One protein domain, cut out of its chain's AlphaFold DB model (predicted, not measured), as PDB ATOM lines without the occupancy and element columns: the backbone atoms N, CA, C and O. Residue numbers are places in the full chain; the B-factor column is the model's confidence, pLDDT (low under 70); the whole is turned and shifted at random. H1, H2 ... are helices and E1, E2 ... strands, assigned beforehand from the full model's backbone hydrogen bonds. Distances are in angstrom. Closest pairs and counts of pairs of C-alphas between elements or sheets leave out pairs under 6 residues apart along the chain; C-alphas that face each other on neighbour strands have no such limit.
ATOM      1  N   LYS A 348     161.675 142.348  98.351       91.62
ATOM      2  CA  LYS A 348     161.215 143.679  97.925       91.62
ATOM      3  C   LYS A 348     162.321 144.725  97.881       91.62
ATOM      4  O   LYS A 348     162.232 145.674  97.108       91.62
ATOM      5  N   ASN A 349     163.348 144.574  98.709       91.94
ATOM      6  CA  ASN A 349     164.451 145.518  98.822       91.94
ATOM      7  C   ASN A 349     165.766 144.787  98.549       91.94
ATOM      8  O   ASN A 349     166.485 144.428  99.482       91.94
ATOM      9  N   LEU A 350     166.082 144.587  97.268       90.19
ATOM     10  CA  LEU A 350     167.279 143.861  96.835       90.19
ATOM     11  C   LEU A 350     168.555 144.370  97.525       90.19
ATOM     12  O   LEU A 350     168.809 145.575  97.595       90.19
ATOM     13  N   GLY A 351     169.365 143.430  98.013       91.25
ATOM     14  CA  GLY A 351     170.590 143.710  98.767       91.25
ATOM     15  C   GLY A 351     170.366 144.023 100.248       91.25
ATOM     16  O   GLY A 351     171.329 144.333 100.943       91.25
ATOM     17  N   THR A 352     169.123 143.964 100.739       95.19
ATOM     18  CA  THR A 352     168.846 143.980 102.181       95.19
ATOM     19  C   THR A 352     169.415 142.727 102.827       95.19
ATOM     20  O   THR A 352     169.328 141.642 102.261       95.19
ATOM     21  N   ILE A 353     170.002 142.901 104.006       94.38
ATOM     22  CA  ILE A 353     170.564 141.825 104.812       94.38
ATOM     23  C   ILE A 353     169.805 141.807 106.129       94.38
ATOM     24  O   ILE A 353     169.779 142.812 106.849       94.38
ATOM     25  N   THR A 354     169.204 140.668 106.446       96.00
ATOM     26  CA  THR A 354     168.617 140.424 107.757       96.00
ATOM     27  C   THR A 354     169.297 139.243 108.430       96.00
ATOM     28  O   THR A 354     169.714 138.292 107.774       96.00
ATOM     29  N   ASP A 355     169.439 139.311 109.750       94.94
ATOM     30  CA  ASP A 355     169.921 138.180 110.537       94.94
ATOM     31  C   ASP A 355     169.175 138.108 111.866       94.94
ATOM     32  O   ASP A 355     168.951 139.119 112.540       94.94
ATOM     33  N   ILE A 356     168.756 136.901 112.239       95.00
ATOM     34  CA  ILE A 356     168.036 136.656 113.484       95.00
ATOM     35  C   ILE A 356     168.803 135.623 114.285       95.00
ATOM     36  O   ILE A 356     168.912 134.463 113.881       95.00
ATOM     37  N   VAL A 357     169.241 136.024 115.474       93.94
ATOM     38  CA  VAL A 357     169.965 135.139 116.378       93.94
ATOM     39  C   VAL A 357     169.054 134.648 117.489       93.94
ATOM     40  O   VAL A 357     168.404 135.431 118.192       93.94
ATOM     41  N   THR A 358     169.054 133.329 117.673       93.69
ATOM     42  CA  THR A 358     168.341 132.639 118.748       93.69
ATOM     43  C   THR A 358     169.297 131.924 119.706       93.69
ATOM     44  O   THR A 358     170.488 131.754 119.436       93.69
ATOM     45  N   ASP A 359     168.799 131.541 120.881       91.69
ATOM     46  CA  ASP A 359     169.478 130.588 121.762       91.69
ATOM     47  C   ASP A 359     169.192 129.124 121.368       91.69
ATOM     48  O   ASP A 359     168.544 128.851 120.356       91.69
ATOM     49  N   CYS A 360     169.701 128.179 122.165       91.25
ATOM     50  CA  CYS A 360     169.483 126.743 121.966       91.25
ATOM     51  C   CYS A 360     168.023 126.298 122.154       91.25
ATOM     52  O   CYS A 360     167.658 125.227 121.681       91.25
ATOM     53  N   ASP A 361     167.193 127.114 122.809       90.94
ATOM     54  CA  ASP A 361     165.766 126.873 123.031       90.94
ATOM     55  C   ASP A 361     164.903 127.573 121.953       90.94
ATOM     56  O   ASP A 361     163.689 127.705 122.122       90.94
ATOM     57  N   ASN A 362     165.507 128.071 120.865       89.62
ATOM     58  CA  ASN A 362     164.870 128.923 119.850       89.62
ATOM     59  C   ASN A 362     164.291 130.236 120.404       89.62
ATOM     60  O   ASN A 362     163.378 130.817 119.810       89.62
ATOM     61  N   GLN A 363     164.806 130.736 121.530       91.50
ATOM     62  CA  GLN A 363     164.429 132.051 122.033       91.50
ATOM     63  C   GLN A 363     165.154 133.144 121.278       91.50
ATOM     64  O   GLN A 363     166.371 133.096 121.106       91.50
ATOM     65  N   PHE A 364     164.410 134.170 120.896       92.31
ATOM     66  CA  PHE A 364     164.960 135.371 120.298       92.31
ATOM     67  C   PHE A 364     166.006 136.046 121.204       92.31
ATOM     68  O   PHE A 364     165.734 136.321 122.376       92.31
ATOM     69  N   LYS A 365     167.183 136.363 120.644       91.50
ATOM     70  CA  LYS A 365     168.220 137.178 121.298       91.50
ATOM     71  C   LYS A 365     168.289 138.578 120.704       91.50
ATOM     72  O   LYS A 365     168.105 139.556 121.423       91.50
ATOM     73  N   TYR A 366     168.578 138.670 119.411       90.94
ATOM     74  CA  TYR A 366     168.692 139.938 118.701       90.94
ATOM     75  C   TYR A 366     168.371 139.767 117.220       90.94
ATOM     76  O   TYR A 366     168.479 138.679 116.652       90.94
ATOM     77  N   PHE A 367     167.962 140.880 116.624       93.12
ATOM     78  CA  PHE A 367     167.637 141.018 115.216       93.12
ATOM     79  C   PHE A 367     168.547 142.078 114.616       93.12
ATOM     80  O   PHE A 367     168.705 143.156 115.191       93.12
ATOM     81  N   PHE A 368     169.122 141.768 113.465       94.12
ATOM     82  CA  PHE A 368     169.889 142.690 112.653       94.12
ATOM     83  C   PHE A 368     169.155 142.939 111.336       94.12
ATOM     84  O   PHE A 368     168.685 142.003 110.690       94.12
ATOM     85  N   MET A 369     169.081 144.206 110.936       94.38
ATOM     86  CA  MET A 369     168.481 144.639 109.680       94.38
ATOM     87  C   MET A 369     169.338 145.733 109.060       94.38
ATOM     88  O   MET A 369     169.539 146.786 109.665       94.38
ATOM     89  N   LEU A 370     169.782 145.502 107.832       93.69
ATOM     90  CA  LEU A 370     170.465 146.485 107.005       93.69
ATOM     91  C   LEU A 370     169.748 146.582 105.661       93.69
ATOM     92  O   LEU A 370     169.821 145.666 104.848       93.69
ATOM     93  N   ILE A 371     169.062 147.699 105.420       93.62
ATOM     94  CA  ILE A 371     168.337 147.914 104.165       93.62
ATOM     95  C   ILE A 371     169.332 148.119 103.016       93.62
ATOM     96  O   ILE A 371     170.225 148.965 103.098       93.62
ATOM     97  N   GLY A 372     169.143 147.388 101.915       91.44
ATOM     98  CA  GLY A 372     170.086 147.362 100.792       91.44
ATOM     99  C   GLY A 372     170.343 148.731 100.159       91.44
ATOM    100  O   GLY A 372     171.461 149.028  99.740       91.44
ATOM    101  N   THR A 373     169.345 149.618 100.149       90.12
ATOM    102  CA  THR A 373     169.512 150.997  99.662       90.12
ATOM    103  C   THR A 373     170.514 151.794 100.494       90.12
ATOM    104  O   THR A 373     171.315 152.536  99.931       90.12
ATOM    105  N   SER A 374     170.524 151.590 101.816       90.00
ATOM    106  CA  SER A 374     171.470 152.240 102.729       90.00
ATOM    107  C   SER A 374     172.894 151.747 102.488       90.00
ATOM    108  O   SER A 374     173.824 152.547 102.459       90.00
ATOM    109  N   LEU A 375     173.060 150.444 102.238       89.19
ATOM    110  CA  LEU A 375     174.358 149.850 101.913       89.19
ATOM    111  C   LEU A 375     174.927 150.407 100.599       89.19
ATOM    112  O   LEU A 375     176.106 150.751 100.529       89.19
ATOM    113  N   VAL A 376     174.088 150.541  99.569       87.44
ATOM    114  CA  VAL A 376     174.501 151.122  98.281       87.44
ATOM    115  C   VAL A 376     174.977 152.562  98.466       87.44
ATOM    116  O   VAL A 376     176.070 152.884  98.009       87.44
ATOM    117  N   GLY A 377     174.208 153.404  99.164       87.75
ATOM    118  CA  GLY A 377     174.606 154.790  99.433       87.75
ATOM    119  C   GLY A 377     175.910 154.884 100.232       87.75
ATOM    120  O   GLY A 377     176.792 155.671  99.885       87.75
ATOM    121  N   PHE A 378     176.071 154.024 101.244       87.62
ATOM    122  CA  PHE A 378     177.285 153.948 102.056       87.62
ATOM    123  C   PHE A 378     178.534 153.634 101.222       87.62
ATOM    124  O   PHE A 378     179.571 154.258 101.423       87.62
ATOM    125  N   HIS A 379     178.441 152.714 100.257       84.69
ATOM    126  CA  HIS A 379     179.582 152.341  99.417       84.69
ATOM    127  C   HIS A 379     179.909 153.343  98.308       84.69
ATOM    128  O   HIS A 379     181.073 153.451  97.925       84.69
ATOM    129  N   THR A 380     178.913 154.035  97.752       83.12
ATOM    130  CA  THR A 380     179.113 154.837  96.535       83.12
ATOM    131  C   THR A 380     179.293 156.325  96.800       83.12
ATOM    132  O   THR A 380     179.989 156.990  96.035       83.12
ATOM    133  N   SER A 381     178.645 156.860  97.839       84.62
ATOM    134  CA  SER A 381     178.309 158.290  97.864       84.62
ATOM    135  C   SER A 381     178.451 158.965  99.223       84.62
ATOM    136  O   SER A 381     178.504 160.193  99.285       84.62
ATOM    137  N   ILE A 382     178.544 158.193 100.307       83.81
ATOM    138  CA  ILE A 382     178.690 158.716 101.667       83.81
ATOM    139  C   ILE A 382     180.136 158.521 102.134       83.81
ATOM    140  O   ILE A 382     180.829 157.580 101.751       83.81
ATOM    141  N   ARG A 383     180.607 159.426 102.995       83.50
ATOM    142  CA  ARG A 383     181.883 159.254 103.692       83.50
ATOM    143  C   ARG A 383     181.803 158.025 104.607       83.50
ATOM    144  O   ARG A 383     180.884 157.928 105.413       83.50
ATOM    145  N   LEU A 384     182.792 157.135 104.527       83.88
ATOM    146  CA  LEU A 384     182.854 155.878 105.287       83.88
ATOM    147  C   LEU A 384     183.122 156.111 106.786       83.88
ATOM    148  O   LEU A 384     184.212 155.854 107.294       83.88
ATOM    149  N   VAL A 385     182.125 156.637 107.493       82.62
ATOM    150  CA  VAL A 385     182.134 156.867 108.938       82.62
ATOM    151  C   VAL A 385     180.948 156.129 109.538       82.62
ATOM    152  O   VAL A 385     179.823 156.264 109.064       82.62
ATOM    153  N   VAL A 386     181.204 155.359 110.593       80.25
ATOM    154  CA  VAL A 386     180.171 154.645 111.345       80.25
ATOM    155  C   VAL A 386     180.028 155.309 112.708       80.25
ATOM    156  O   VAL A 386     180.986 155.364 113.476       80.25
ATOM    157  N   ALA A 387     178.828 155.807 112.997       81.06
ATOM    158  CA  ALA A 387     178.429 156.259 114.323       81.06
ATOM    159  C   ALA A 387     177.412 155.264 114.890       81.06
ATOM    160  O   ALA A 387     176.512 154.820 114.176       81.06
ATOM    161  N   ILE A 388     177.575 154.901 116.160       82.44
ATOM    162  CA  ILE A 388     176.681 153.978 116.860       82.44
ATOM    163  C   ILE A 388     175.954 154.780 117.929       82.44
ATOM    164  O   ILE A 388     176.596 155.332 118.821       82.44
ATOM    165  N   ASP A 389     174.629 154.824 117.832       81.00
ATOM    166  CA  ASP A 389     173.755 155.428 118.834       81.00
ATOM    167  C   ASP A 389     172.781 154.378 119.386       81.00
ATOM    168  O   ASP A 389     172.445 153.397 118.715       81.00
ATOM    169  N   GLY A 390     172.374 154.555 120.639       75.50
ATOM    170  CA  GLY A 390     171.557 153.604 121.378       75.50
ATOM    171  C   GLY A 390     170.251 154.224 121.852       75.50
ATOM    172  O   GLY A 390     170.250 155.083 122.730       75.50
ATOM    173  N   THR A 391     169.127 153.700 121.366       69.38
ATOM    174  CA  THR A 391     167.793 154.118 121.819       69.38
ATOM    175  C   THR A 391     167.163 153.052 122.708       69.38
ATOM    176  O   THR A 391     166.940 151.914 122.290       69.38
ATOM    177  N   PHE A 392     166.801 153.423 123.937       68.12
ATOM    178  CA  PHE A 392     166.059 152.548 124.846       68.12
ATOM    179  C   PHE A 392     164.554 152.680 124.606       68.12
ATOM    180  O   PHE A 392     163.883 153.532 125.190       68.12
ATOM    181  N   LEU A 393     163.997 151.806 123.770       59.97
ATOM    182  CA  LEU A 393     162.551 151.731 123.596       59.97
ATOM    183  C   LEU A 393     161.915 150.989 124.777       59.97
ATOM    184  O   LEU A 393     162.290 149.862 125.110       59.97
ATOM    185  N   LYS A 394     160.892 151.589 125.396       55.88
ATOM    186  CA  LYS A 394     159.994 150.875 126.316       55.88
ATOM    187  C   LYS A 394     159.078 149.970 125.485       55.88
ATOM    188  O   LYS A 394     157.889 150.230 125.364       55.88
ATOM    189  N   ALA A 395     159.627 148.896 124.921       52.03
ATOM    190  CA  ALA A 395     158.971 147.964 123.995       52.03
ATOM    191  C   ALA A 395     157.817 147.130 124.606       52.03
ATOM    192  O   ALA A 395     157.474 146.067 124.104       52.03
ATOM    193  N   LYS A 396     157.199 147.583 125.704       55.66
ATOM    194  CA  LYS A 396     156.005 146.938 126.273       55.66
ATOM    195  C   LYS A 396     154.771 147.125 125.396       55.66
ATOM    196  O   LYS A 396     153.821 146.361 125.531       55.66
ATOM    197  N   ASP A 397     154.798 148.127 124.525       58.75
ATOM    198  CA  ASP A 397     153.638 148.569 123.769       58.75
ATOM    199  C   ASP A 397     153.738 148.296 122.259       58.75
ATOM    200  O   ASP A 397     152.930 148.828 121.519       58.75
ATOM    201  N   LEU A 398     154.661 147.469 121.760       68.62
ATOM    202  CA  LEU A 398     154.670 147.057 120.345       68.62
ATOM    203  C   LEU A 398     155.061 145.582 120.228       68.62
ATOM    204  O   LEU A 398     155.885 145.092 121.000       68.62
ATOM    205  N   SER A 399     154.466 144.866 119.269       80.75
ATOM    206  CA  SER A 399     154.985 143.553 118.870       80.75
ATOM    207  C   SER A 399     156.321 143.730 118.139       80.75
ATOM    208  O   SER A 399     156.600 144.811 117.615       80.75
ATOM    209  N   ILE A 400     157.158 142.686 118.082       85.62
ATOM    210  CA  ILE A 400     158.462 142.785 117.402       85.62
ATOM    211  C   ILE A 400     158.302 143.157 115.924       85.62
ATOM    212  O   ILE A 400     159.037 144.000 115.425       85.62
ATOM    213  N   LEU A 401     157.293 142.604 115.246       86.62
ATOM    214  CA  LEU A 401     157.002 142.930 113.849       86.62
ATOM    215  C   LEU A 401     156.624 144.390 113.667       86.62
ATOM    216  O   LEU A 401     157.145 145.045 112.772       86.62
ATOM    217  N   GLN A 402     155.738 144.903 114.521       81.81
ATOM    218  CA  GLN A 402     155.310 146.291 114.425       81.81
ATOM    219  C   GLN A 402     156.474 147.239 114.709       81.81
ATOM    220  O   GLN A 402     156.633 148.235 114.018       81.81
ATOM    221  N   LEU A 403     157.331 146.900 115.676       85.38
ATOM    222  CA  LEU A 403     158.552 147.654 115.940       85.38
ATOM    223  C   LEU A 403     159.468 147.703 114.708       85.38
ATOM    224  O   LEU A 403     159.918 148.779 114.326       85.38
ATOM    225  N   VAL A 404     159.743 146.553 114.089       89.38
ATOM    226  CA  VAL A 404     160.610 146.485 112.904       89.38
ATOM    227  C   VAL A 404     160.005 147.260 111.730       89.38
ATOM    228  O   VAL A 404     160.717 148.006 111.057       89.38
ATOM    229  N   GLU A 405     158.693 147.156 111.526       86.94
ATOM    230  CA  GLU A 405     157.995 147.873 110.461       86.94
ATOM    231  C   GLU A 405     157.991 149.392 110.679       86.94
ATOM    232  O   GLU A 405     158.195 150.146 109.726       86.94
ATOM    233  N   GLU A 406     157.853 149.864 111.921       84.69
ATOM    234  CA  GLU A 406     157.986 151.290 112.233       84.69
ATOM    235  C   GLU A 406     159.415 151.797 112.010       84.69
ATOM    236  O   GLU A 406     159.602 152.883 111.461       84.69
ATOM    237  N   LEU A 407     160.440 151.008 112.349       88.25
ATOM    238  CA  LEU A 407     161.831 151.363 112.042       88.25
ATOM    239  C   LEU A 407     162.059 151.469 110.526       88.25
ATOM    240  O   LEU A 407     162.667 152.433 110.058       88.25
ATOM    241  N   ARG A 408     161.522 150.526 109.740       91.56
ATOM    242  CA  ARG A 408     161.555 150.580 108.271       91.56
ATOM    243  C   ARG A 408     160.826 151.821 107.740       91.56
ATOM    244  O   ARG A 408     161.336 152.486 106.841       91.56
ATOM    245  N   ASN A 409     159.661 152.150 108.296       87.31
ATOM    246  CA  ASN A 409     158.869 153.328 107.929       87.31
ATOM    247  C   ASN A 409     159.615 154.638 108.226       87.31
ATOM    248  O   ASN A 409     159.654 155.533 107.385       87.31
ATOM    249  N   LEU A 410     160.261 154.745 109.391       88.25
ATOM    250  CA  LEU A 410     161.100 155.892 109.743       88.25
ATOM    251  C   LEU A 410     162.257 156.063 108.753       88.25
ATOM    252  O   LEU A 410     162.469 157.170 108.258       88.25
ATOM    253  N   LEU A 411     162.951 154.974 108.408       89.94
ATOM    254  CA  LEU A 411     164.000 154.999 107.385       89.94
ATOM    255  C   LEU A 411     163.444 155.421 106.021       89.94
ATOM    256  O   LEU A 411     164.025 156.276 105.362       89.94
ATOM    257  N   GLN A 412     162.297 154.882 105.603       89.75
ATOM    258  CA  GLN A 412     161.664 155.259 104.339       89.75
ATOM    259  C   GLN A 412     161.327 156.755 104.302       89.75
ATOM    260  O   GLN A 412     161.667 157.430 103.331       89.75
ATOM    261  N   LYS A 413     160.694 157.284 105.356       87.50
ATOM    262  CA  LYS A 413     160.391 158.717 105.477       87.50
ATOM    263  C   LYS A 413     161.665 159.546 105.393       87.50
ATOM    264  O   LYS A 413     161.705 160.502 104.629       87.50
ATOM    265  N   TRP A 414     162.718 159.137 106.101       87.12
ATOM    266  CA  TRP A 414     164.012 159.812 106.059       87.12
ATOM    267  C   TRP A 414     164.583 159.886 104.639       87.12
ATOM    268  O   TRP A 414     165.003 160.955 104.202       87.12
ATOM    269  N   PHE A 415     164.550 158.778 103.894       89.00
ATOM    270  CA  PHE A 415     164.996 158.736 102.499       89.00
ATOM    271  C   PHE A 415     164.180 159.688 101.613       89.00
ATOM    272  O   PHE A 415     164.762 160.491 100.887       89.00
ATOM    273  N   VAL A 416     162.848 159.655 101.716       85.38
ATOM    274  CA  VAL A 416     161.959 160.512 100.911       85.38
ATOM    275  C   VAL A 416     162.163 161.990 101.236       85.38
ATOM    276  O   VAL A 416     162.296 162.804 100.327       85.38
ATOM    277  N   THR A 417     162.248 162.356 102.517       85.62
ATOM    278  CA  THR A 417     162.489 163.747 102.924       85.62
ATOM    279  C   THR A 417     163.814 164.267 102.368       85.62
ATOM    280  O   THR A 417     163.877 165.407 101.915       85.62
ATOM    281  N   ARG A 418     164.872 163.443 102.349       84.31
ATOM    282  CA  ARG A 418     166.169 163.840 101.784       84.31
ATOM    283  C   ARG A 418     166.137 163.996 100.266       84.31
ATOM    284  O   ARG A 418     166.741 164.943  99.778       84.31
ATOM    285  N   GLN A 419     165.398 163.149  99.548       80.94
ATOM    286  CA  GLN A 419     165.157 163.333  98.109       80.94
ATOM    287  C   GLN A 419     164.374 164.628  97.824       80.94
ATOM    288  O   GLN A 419     164.720 165.388  96.928       80.94
ATOM    289  N   GLN A 420     163.334 164.931  98.609       81.19
ATOM    290  CA  GLN A 420     162.516 166.136  98.412       81.19
ATOM    291  C   GLN A 420     163.278 167.433  98.701       81.19
ATOM    292  O   GLN A 420     163.181 168.384  97.929       81.19
ATOM    293  N   GLN A 421     164.049 167.471  99.795       73.94
ATOM    294  CA  GLN A 421     164.936 168.601 100.099       73.94
ATOM    295  C   GLN A 421     165.919 168.856  98.954       73.94
ATOM    296  O   GLN A 421     166.249 169.999  98.659       73.94
ATOM    297  N   GLU A 422     166.375 167.791  98.308       70.56
ATOM    298  CA  GLU A 422     167.378 167.839  97.259       70.56
ATOM    299  C   GLU A 422     166.819 168.347  95.921       70.56
ATOM    300  O   GLU A 422     167.426 169.253  95.358       70.56
ATOM    301  N   MET A 423     165.630 167.911  95.483       70.00
ATOM    302  CA  MET A 423     164.972 168.462  94.278       70.00
ATOM    303  C   MET A 423     164.746 169.983  94.341       70.00
ATOM    304  O   MET A 423     164.549 170.627  93.315       70.00
ATOM    305  N   SER A 424     164.752 170.560  95.546       72.69
ATOM    306  CA  SER A 424     164.622 172.002  95.762       72.69
ATOM    307  C   SER A 424     165.957 172.765  95.803       72.69
ATOM    308  O   SER A 424     165.947 173.991  95.907       72.69
ATOM    309  N   MET A 425     167.107 172.080  95.733       72.94
ATOM    310  CA  MET A 425     168.425 172.718  95.798       72.94
ATOM    311  C   MET A 425     168.830 173.322  94.450       72.94
ATOM    312  O   MET A 425     168.826 172.658  93.420       72.94
ATOM    313  N   SER A 426     169.259 174.584  94.476       71.88
ATOM    314  CA  SER A 426     169.741 175.318  93.297       71.88
ATOM    315  C   SER A 426     171.272 175.378  93.181       71.88
ATOM    316  O   SER A 426     171.791 175.985  92.247       71.88
ATOM    317  N   THR A 427     172.005 174.816  94.147       74.31
ATOM    318  CA  THR A 427     173.475 174.896  94.270       74.31
ATOM    319  C   THR A 427     174.144 173.540  94.021       74.31
ATOM    320  O   THR A 427     173.539 172.498  94.254       74.31
ATOM    321  N   GLU A 428     175.415 173.512  93.595       80.75
ATOM    322  CA  GLU A 428     176.151 172.236  93.415       80.75
ATOM    323  C   GLU A 428     176.611 171.613  94.752       80.75
ATOM    324  O   GLU A 428     176.936 170.425  94.826       80.75
ATOM    325  N   LEU A 429     176.622 172.403  95.832       83.38
ATOM    326  CA  LEU A 429     176.880 171.951  97.201       83.38
ATOM    327  C   LEU A 429     175.586 171.834  97.998       83.38
ATOM    328  O   LEU A 429     174.618 172.554  97.752       83.38
ATOM    329  N   THR A 430     175.594 170.951  98.996       81.19
ATOM    330  CA  THR A 430     174.521 170.901  99.999       81.19
ATOM    331  C   THR A 430     174.369 172.255 100.697       81.19
ATOM    332  O   THR A 430     175.370 172.916 100.970       81.19
ATOM    333  N   MET A 431     173.137 172.653 101.041       80.69
ATOM    334  CA  MET A 431     172.870 173.959 101.680       80.69
ATOM    335  C   MET A 431     173.733 174.215 102.923       80.69
ATOM    336  O   MET A 431     174.188 175.333 103.137       80.69
ATOM    337  N   TRP A 432     173.975 173.177 103.732       83.00
ATOM    338  CA  TRP A 432     174.847 173.281 104.902       83.00
ATOM    339  C   TRP A 432     176.293 173.601 104.504       83.00
ATOM    340  O   TRP A 432     176.880 174.531 105.044       83.00
ATOM    341  N   ALA A 433     176.854 172.876 103.531       82.38
ATOM    342  CA  ALA A 433     178.224 173.102 103.080       82.38
ATOM    343  C   ALA A 433     178.384 174.454 102.369       82.38
ATOM    344  O   ALA A 433     179.373 175.147 102.599       82.38
ATOM    345  N   ASP A 434     177.416 174.848 101.536       80.75
ATOM    346  CA  ASP A 434     177.420 176.151 100.861       80.75
ATOM    347  C   ASP A 434     177.324 177.302 101.876       80.75
ATOM    348  O   ASP A 434     178.126 178.235 101.825       80.75
ATOM    349  N   GLY A 435     176.422 177.200 102.859       82.38
ATOM    350  CA  GLY A 435     176.285 178.180 103.938       82.38
ATOM    351  C   GLY A 435     177.543 178.304 104.802       82.38
ATOM    352  O   GLY A 435     178.033 179.412 105.026       82.38
ATOM    353  N   GLU A 436     178.114 177.177 105.233       83.44
ATOM    354  CA  GLU A 436     179.318 177.153 106.071       83.44
ATOM    355  C   GLU A 436     180.533 177.746 105.343       83.44
ATOM    356  O   GLU A 436     181.301 178.525 105.913       83.44
ATOM    357  N   LEU A 437     180.707 177.416 104.058       80.19
ATOM    358  CA  LEU A 437     181.836 177.904 103.268       80.19
ATOM    359  C   LEU A 437     181.697 179.387 102.924       80.19
ATOM    360  O   LEU A 437     182.675 180.118 103.067       80.19
ATOM    361  N   ARG A 438     180.499 179.856 102.551       76.81
ATOM    362  CA  ARG A 438     180.242 181.288 102.310       76.81
ATOM    363  C   ARG A 438     180.425 182.132 103.564       76.81
ATOM    364  O   ARG A 438     180.886 183.263 103.461       76.81
ATOM    365  N   SER A 439     180.102 181.588 104.739       80.00
ATOM    366  CA  SER A 439     180.303 182.292 106.007       80.00
ATOM    367  C   SER A 439     181.781 182.446 106.379       80.00
ATOM    368  O   SER A 439     182.114 183.353 107.141       80.00
ATOM    369  N   ARG A 440     182.667 181.564 105.896       76.12
ATOM    370  CA  ARG A 440     184.088 181.536 106.293       76.12
ATOM    371  C   ARG A 440     185.051 182.041 105.221       76.12
ATOM    372  O   ARG A 440     186.122 182.533 105.567       76.12
ATOM    373  N   PHE A 441     184.700 181.938 103.939       72.19
ATOM    374  CA  PHE A 441     185.587 182.259 102.821       72.19
ATOM    375  C   PHE A 441     184.856 183.096 101.763       72.19
ATOM    376  O   PHE A 441     184.065 182.581 100.982       72.19
ATOM    377  N   TYR A 442     185.156 184.399 101.705       66.44
ATOM    378  CA  TYR A 442     184.492 185.339 100.786       66.44
ATOM    379  C   TYR A 442     185.098 185.388  99.367       66.44
ATOM    380  O   TYR A 442     184.414 185.814  98.443       66.44
ATOM    381  N   ASN A 443     186.347 184.935  99.174       66.12
ATOM    382  CA  ASN A 443     187.106 185.089  97.914       66.12
ATOM    383  C   ASN A 443     187.694 183.780  97.353       66.12
ATOM    384  O   ASN A 443     188.536 183.811  96.457       66.12
ATOM    385  N   ILE A 444     187.284 182.624  97.880       65.81
ATOM    386  CA  ILE A 444     187.690 181.308  97.370       65.81
ATOM    387  C   ILE A 444     186.426 180.590  96.918       65.81
ATOM    388  O   ILE A 444     185.425 180.596  97.631       65.81
ATOM    389  N   SER A 445     186.462 179.979  95.734       67.56
ATOM    390  CA  SER A 445     185.347 179.162  95.257       67.56
ATOM    391  C   SER A 445     185.077 178.032  96.257       67.56
ATOM    392  O   SER A 445     185.947 177.198  96.520       67.56
ATOM    393  N   CYS A 446     183.870 178.003  96.831       64.62
ATOM    394  CA  CYS A 446     183.458 176.991  97.810       64.62
ATOM    395  C   CYS A 446     183.617 175.563  97.251       64.62
ATOM    396  O   CYS A 446     183.961 174.634  97.982       64.62
ATOM    397  N   TYR A 447     183.484 175.407  95.933       65.88
ATOM    398  CA  TYR A 447     183.631 174.145  95.216       65.88
ATOM    399  C   TYR A 447     185.054 173.566  95.250       65.88
ATOM    400  O   TYR A 447     185.216 172.357  95.133       65.88
ATOM    401  N   THR A 448     186.093 174.388  95.445       71.44
ATOM    402  CA  THR A 448     187.492 173.913  95.506       71.44
ATOM    403  C   THR A 448     187.904 173.436  96.898       71.44
ATOM    404  O   THR A 448     188.889 172.716  97.037       71.44
ATOM    405  N   LEU A 449     187.159 173.834  97.934       72.81
ATOM    406  CA  LEU A 449     187.456 173.525  99.337       72.81
ATOM    407  C   LEU A 449     186.617 172.363  99.880       72.81
ATOM    408  O   LEU A 449     186.895 171.848 100.964       72.81
ATOM    409  N   CYS A 450     185.571 171.964  99.155       76.00
ATOM    410  CA  CYS A 450     184.602 170.989  99.620       76.00
ATOM    411  C   CYS A 450     184.900 169.589  99.073       76.00
ATOM    412  O   CYS A 450     185.152 169.405  97.884       76.00
ATOM    413  N   SER A 451     184.845 168.573  99.937       83.31
ATOM    414  CA  SER A 451     184.959 167.182  99.491       83.31
ATOM    415  C   SER A 451     183.751 166.786  98.638       83.31
ATOM    416  O   SER A 451     182.628 167.203  98.924       83.31
ATOM    417  N   GLN A 452     183.958 165.901  97.658       84.25
ATOM    418  CA  GLN A 452     182.901 165.396  96.773       84.25
ATOM    419  C   GLN A 452     181.663 164.860  97.517       84.25
ATOM    420  O   GLN A 452     180.555 164.945  96.998       84.25
ATOM    421  N   TYR A 453     181.827 164.367  98.750       85.75
ATOM    422  CA  TYR A 453     180.743 163.843  99.589       85.75
ATOM    423  C   TYR A 453     179.711 164.899 100.025       85.75
ATOM    424  O   TYR A 453     178.615 164.541 100.437       85.75
ATOM    425  N   PHE A 454     180.046 166.189  99.942       85.44
ATOM    426  CA  PHE A 454     179.153 167.302 100.291       85.44
ATOM    427  C   PHE A 454     178.488 167.950  99.068       85.44
ATOM    428  O   PHE A 454     177.807 168.972  99.201       85.44
ATOM    429  N   THR A 455     178.684 167.370  97.881       85.62
ATOM    430  CA  THR A 455     177.995 167.794  96.658       85.62
ATOM    431  C   THR A 455     176.544 167.327  96.670       85.62
ATOM    432  O   THR A 455     176.218 166.271  97.222       85.62
ATOM    433  N   THR A 456     175.663 168.082  96.015       84.50
ATOM    434  CA  THR A 456     174.266 167.666  95.814       84.50
ATOM    435  C   THR A 456     174.184 166.350  95.049       84.50
ATOM    436  O   THR A 456     173.395 165.485  95.411       84.50
ATOM    437  N   LYS A 457     175.087 166.119  94.086       84.50
ATOM    438  CA  LYS A 457     175.211 164.853  93.345       84.50
ATOM    439  C   LYS A 457     175.520 163.644  94.238       84.50
ATOM    440  O   LYS A 457     174.942 162.574  94.039       84.50
ATOM    441  N   ALA A 458     176.428 163.780  95.205       86.12
ATOM    442  CA  ALA A 458     176.717 162.703  96.153       86.12
ATOM    443  C   ALA A 458     175.525 162.452  97.089       86.12
ATOM    444  O   ALA A 458     175.155 161.302  97.335       86.12
ATOM    445  N   LEU A 459     174.857 163.513  97.549       83.75
ATOM    446  CA  LEU A 459     173.640 163.383  98.352       83.75
ATOM    447  C   LEU A 459     172.520 162.664  97.571       83.75
ATOM    448  O   LEU A 459     171.935 161.710  98.082       83.75
ATOM    449  N   LEU A 460     172.300 163.054  96.312       81.81
ATOM    450  CA  LEU A 460     171.389 162.420  95.355       81.81
ATOM    451  C   LEU A 460     171.634 160.925  95.252       81.81
ATOM    452  O   LEU A 460     170.745 160.104  95.464       81.81
ATOM    453  N   SER A 461     172.873 160.563  94.934       84.50
ATOM    454  CA  SER A 461     173.221 159.172  94.700       84.50
ATOM    455  C   SER A 461     173.054 158.335  95.975       84.50
ATOM    456  O   SER A 461     172.550 157.212  95.891       84.50
ATOM    457  N   SER A 462     173.322 158.924  97.150       87.12
ATOM    458  CA  SER A 462     173.147 158.292  98.466       87.12
ATOM    459  C   SER A 462     171.705 157.873  98.755       87.12
ATOM    460  O   SER A 462     171.483 156.796  99.306       87.12
ATOM    461  N   TYR A 463     170.728 158.704  98.378       87.06
ATOM    462  CA  TYR A 463     169.312 158.481  98.692       87.06
ATOM    463  C   TYR A 463     168.458 158.138  97.471       87.06
ATOM    464  O   TYR A 463     167.261 157.956  97.626       87.06
ATOM    465  N   SER A 464     169.041 157.990  96.279       82.81
ATOM    466  CA  SER A 464     168.337 157.777  94.998       82.81
ATOM    467  C   SER A 464     167.385 156.574  94.939       82.81
ATOM    468  O   SER A 464     166.496 156.532  94.090       82.81
ATOM    469  N   LYS A 465     167.557 155.573  95.810       85.62
ATOM    470  CA  LYS A 465     166.743 154.350  95.820       85.62
ATOM    471  C   LYS A 465     165.614 154.410  96.848       85.62
ATOM    472  O   LYS A 465     165.790 154.913  97.954       85.62
ATOM    473  N   CYS A 466     164.481 153.798  96.511       86.25
ATOM    474  CA  CYS A 466     163.316 153.698  97.387       86.25
ATOM    475  C   CYS A 466     163.400 152.497  98.337       86.25
ATOM    476  O   CYS A 466     163.904 151.437  97.969       86.25
ATOM    477  N   ILE A 467     162.845 152.659  99.540       90.44
ATOM    478  CA  ILE A 467     162.606 151.565 100.489       90.44
ATOM    479  C   ILE A 467     161.139 151.153 100.369       90.44
ATOM    480  O   ILE A 467     160.243 151.957 100.628       90.44
ATOM    481  N   TYR A 468     160.893 149.903  99.991       87.31
ATOM    482  CA  TYR A 468     159.557 149.369  99.752       87.31
ATOM    483  C   TYR A 468     158.982 148.680 100.997       87.31
ATOM    484  O   TYR A 468     159.700 147.933 101.672       87.31
ATOM    485  N   PRO A 469     157.685 148.879 101.296       89.06
ATOM    486  CA  PRO A 469     157.009 148.182 102.384       89.06
ATOM    487  C   PRO A 469     156.757 146.709 102.052       89.06
ATOM    488  O   PRO A 469     156.488 146.346 100.901       89.06
ATOM    489  N   THR A 470     156.744 145.853 103.074       85.31
ATOM    490  CA  THR A 470     156.446 144.417 102.927       85.31
ATOM    491  C   THR A 470     154.997 144.147 102.521       85.31
ATOM    492  O   THR A 470     154.734 143.140 101.868       85.31
ATOM    493  N   GLY A 471     154.071 145.080 102.760       83.00
ATOM    494  CA  GLY A 471     152.639 144.896 102.482       83.00
ATOM    495  C   GLY A 471     151.969 143.956 103.491       83.00
ATOM    496  O   GLY A 471     152.595 143.580 104.484       83.00
ATOM    497  N   ASN A 472     150.712 143.582 103.243       80.06
ATOM    498  CA  ASN A 472     149.940 142.733 104.154       80.06
ATOM    499  C   ASN A 472     150.468 141.295 104.195       80.06
ATOM    500  O   ASN A 472     150.775 140.710 103.160       80.06
ATOM    501  N   GLU A 473     150.493 140.705 105.395       80.00
ATOM    502  CA  GLU A 473     150.958 139.328 105.641       80.00
ATOM    503  C   GLU A 473     150.190 138.277 104.816       80.00
ATOM    504  O   GLU A 473     150.757 137.258 104.428       80.00
ATOM    505  N   ILE A 474     148.914 138.538 104.514       80.69
ATOM    506  CA  ILE A 474     148.037 137.646 103.737       80.69
ATOM    507  C   ILE A 474     148.553 137.463 102.301       80.69
ATOM    508  O   ILE A 474     148.412 136.382 101.730       80.69
ATOM    509  N   ASP A 475     149.206 138.485 101.750       83.12
ATOM    510  CA  ASP A 475     149.691 138.496 100.368       83.12
ATOM    511  C   ASP A 475     151.109 137.917 100.235       83.12
ATOM    512  O   ASP A 475     151.676 137.862  99.141       83.12
ATOM    513  N   TRP A 476     151.734 137.512 101.346       88.75
ATOM    514  CA  TRP A 476     153.119 137.060 101.341       88.75
ATOM    515  C   TRP A 476     153.261 135.644 100.770       88.75
ATOM    516  O   TRP A 476     152.813 134.651 101.352       88.75
ATOM    517  N   VAL A 477     153.990 135.541  99.658       88.19
ATOM    518  CA  VAL A 477     154.426 134.266  99.073       88.19
ATOM    519  C   VAL A 477     155.749 133.857  99.722       88.19
ATOM    520  O   VAL A 477     156.793 134.449  99.454       88.19
ATOM    521  N   ILE A 478     155.704 132.862 100.612       89.12
ATOM    522  CA  ILE A 478     156.834 132.444 101.459       89.12
ATOM    523  C   ILE A 478     157.014 130.935 101.358       89.12
ATOM    524  O   ILE A 478     156.030 130.197 101.365       89.12
ATOM    525  N   LEU A 479     158.267 130.486 101.328       88.12
ATOM    526  CA  LEU A 479     158.627 129.070 101.326       88.12
ATOM    527  C   LEU A 479     158.249 128.396 102.655       88.12
ATOM    528  O   LEU A 479     158.477 128.957 103.729       88.12
ATOM    529  N   ASP A 480     157.745 127.162 102.595       88.25
ATOM    530  CA  ASP A 480     157.226 126.452 103.775       88.25
ATOM    531  C   ASP A 480     158.250 126.320 104.904       88.25
ATOM    532  O   ASP A 480     157.916 126.493 106.073       88.25
ATOM    533  N   HIS A 481     159.522 126.077 104.580       86.31
ATOM    534  CA  HIS A 481     160.575 125.953 105.592       86.31
ATOM    535  C   HIS A 481     160.853 127.269 106.343       86.31
ATOM    536  O   HIS A 481     161.306 127.232 107.485       86.31
ATOM    537  N   ILE A 482     160.563 128.424 105.732       87.69
ATOM    538  CA  ILE A 482     160.669 129.744 106.371       87.69
ATOM    539  C   ILE A 482     159.417 130.006 107.206       87.69
ATOM    540  O   ILE A 482     159.523 130.396 108.366       87.69
ATOM    541  N   ARG A 483     158.236 129.728 106.636       86.81
ATOM    542  CA  ARG A 483     156.939 129.882 107.311       86.81
ATOM    543  C   ARG A 483     156.844 129.031 108.581       86.81
ATOM    544  O   ARG A 483     156.270 129.470 109.570       86.81
ATOM    545  N   ASN A 484     157.425 127.834 108.553       85.75
ATOM    546  CA  ASN A 484     157.378 126.871 109.652       85.75
ATOM    547  C   ASN A 484     158.506 127.059 110.680       85.75
ATOM    548  O   ASN A 484     158.627 126.255 111.607       85.75
ATOM    549  N   LYS A 485     159.344 128.095 110.544       87.19
ATOM    550  CA  LYS A 485     160.405 128.379 111.513       87.19
ATOM    551  C   LYS A 485     159.787 128.865 112.825       87.19
ATOM    552  O   LYS A 485     159.177 129.928 112.887       87.19
TER     553      LYS A 485
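What this domain is: This is residues 348 to 485 of the 534 residues of the protein "CCHC-type domain-containing protein" of Vitis vinifera (UniProt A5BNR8). The domain is a long, loose rod in which the long helix H2 runs lengthwise beside a row made of the strand hairpin E1 and E2, then H1, then H5. H3 and H4 make a small head at one end, and at the other end a tail with H6 stands free in residues 472 to 484; the link from H1 to H2 bows out, with residues 387 to 392 standing free. The printed part has 138 residues, with two named strands followed by six named helices, in the order E1 E2 H1 H2 H3 H4 H5 H6. Its one sheet, E1 - E2, is antiparallel, and the class is mostly helix. The whole is loose, with a radius of gyration of the C-alphas of 19.9 A and spans of 66 by 30 by 27 A.

Where its parts are: E1 is residues 353 to 358, 16.8 A long, beginning at C-alpha 353 at (170.564, 141.825, 104.812). E2 is residues 364 to 370, 18.2 A. H1 is residues 372 to 380, 12.5 A. H2, residues 400 to 423, is the longest helix at 35.2 A, from C-alpha 400 at (158.462, 142.785, 117.402) to C-alpha 423 at (164.972, 168.462, 94.278). H3 is residues 431 to 440, 14.3 A; H4 is residues 446 to 449, 5.5 A; H5 is residues 456 to 463, 10.8 A. H6, residues 480 to 483, spans 4.9 A and ends at C-alpha 483 at (156.939, 129.882, 107.311).

How they stand to each other: E1 and E2 form a hairpin, antiparallel at 173 degrees; N 355 and O 368 are 2.9 A apart and N 368 and O 355 are 2.8 A apart, within hydrogen-bond range. E2 and H2 are near each other, with 6 pairs of C-alphas within 10 A. H1 touches H5, the closest C-alphas being those of Gly 377 and Ser 462, 3.9 A apart. Their lines stand at a shallow tilt of 33 degrees, only just short of steep, and they run opposite ways. H2 touches H5 with residues 415 to 422 alone, closest at the C-alphas of Phe 415 and Tyr 463, 5.8 A, at a shallow tilt of 19 degrees, opposite ways. H3 and H4 only just touch, with 3 pairs of C-alphas within 8 A, the closest those of Leu 437 and Cys 446, 5.8 A. H6 touches no helix and is apart from E1 and E2. H1, H2, H3 and H5 have every O i to N i+4 pair within hydrogen-bond range, while H4 and H6 are too short for such a pair.

The domain as a whole: The C-alphas farthest apart, those of Asp 361 and Asn 443, are 66.9 A apart. The printed part, residues 348 to 485, has no cut. The links from H1 to H2, 19 residues, and from H5 to H6, 16 residues, are long. The mean pLDDT of the printed part is 83.1, with residues 391 to 398 and 442 to 447 under 70.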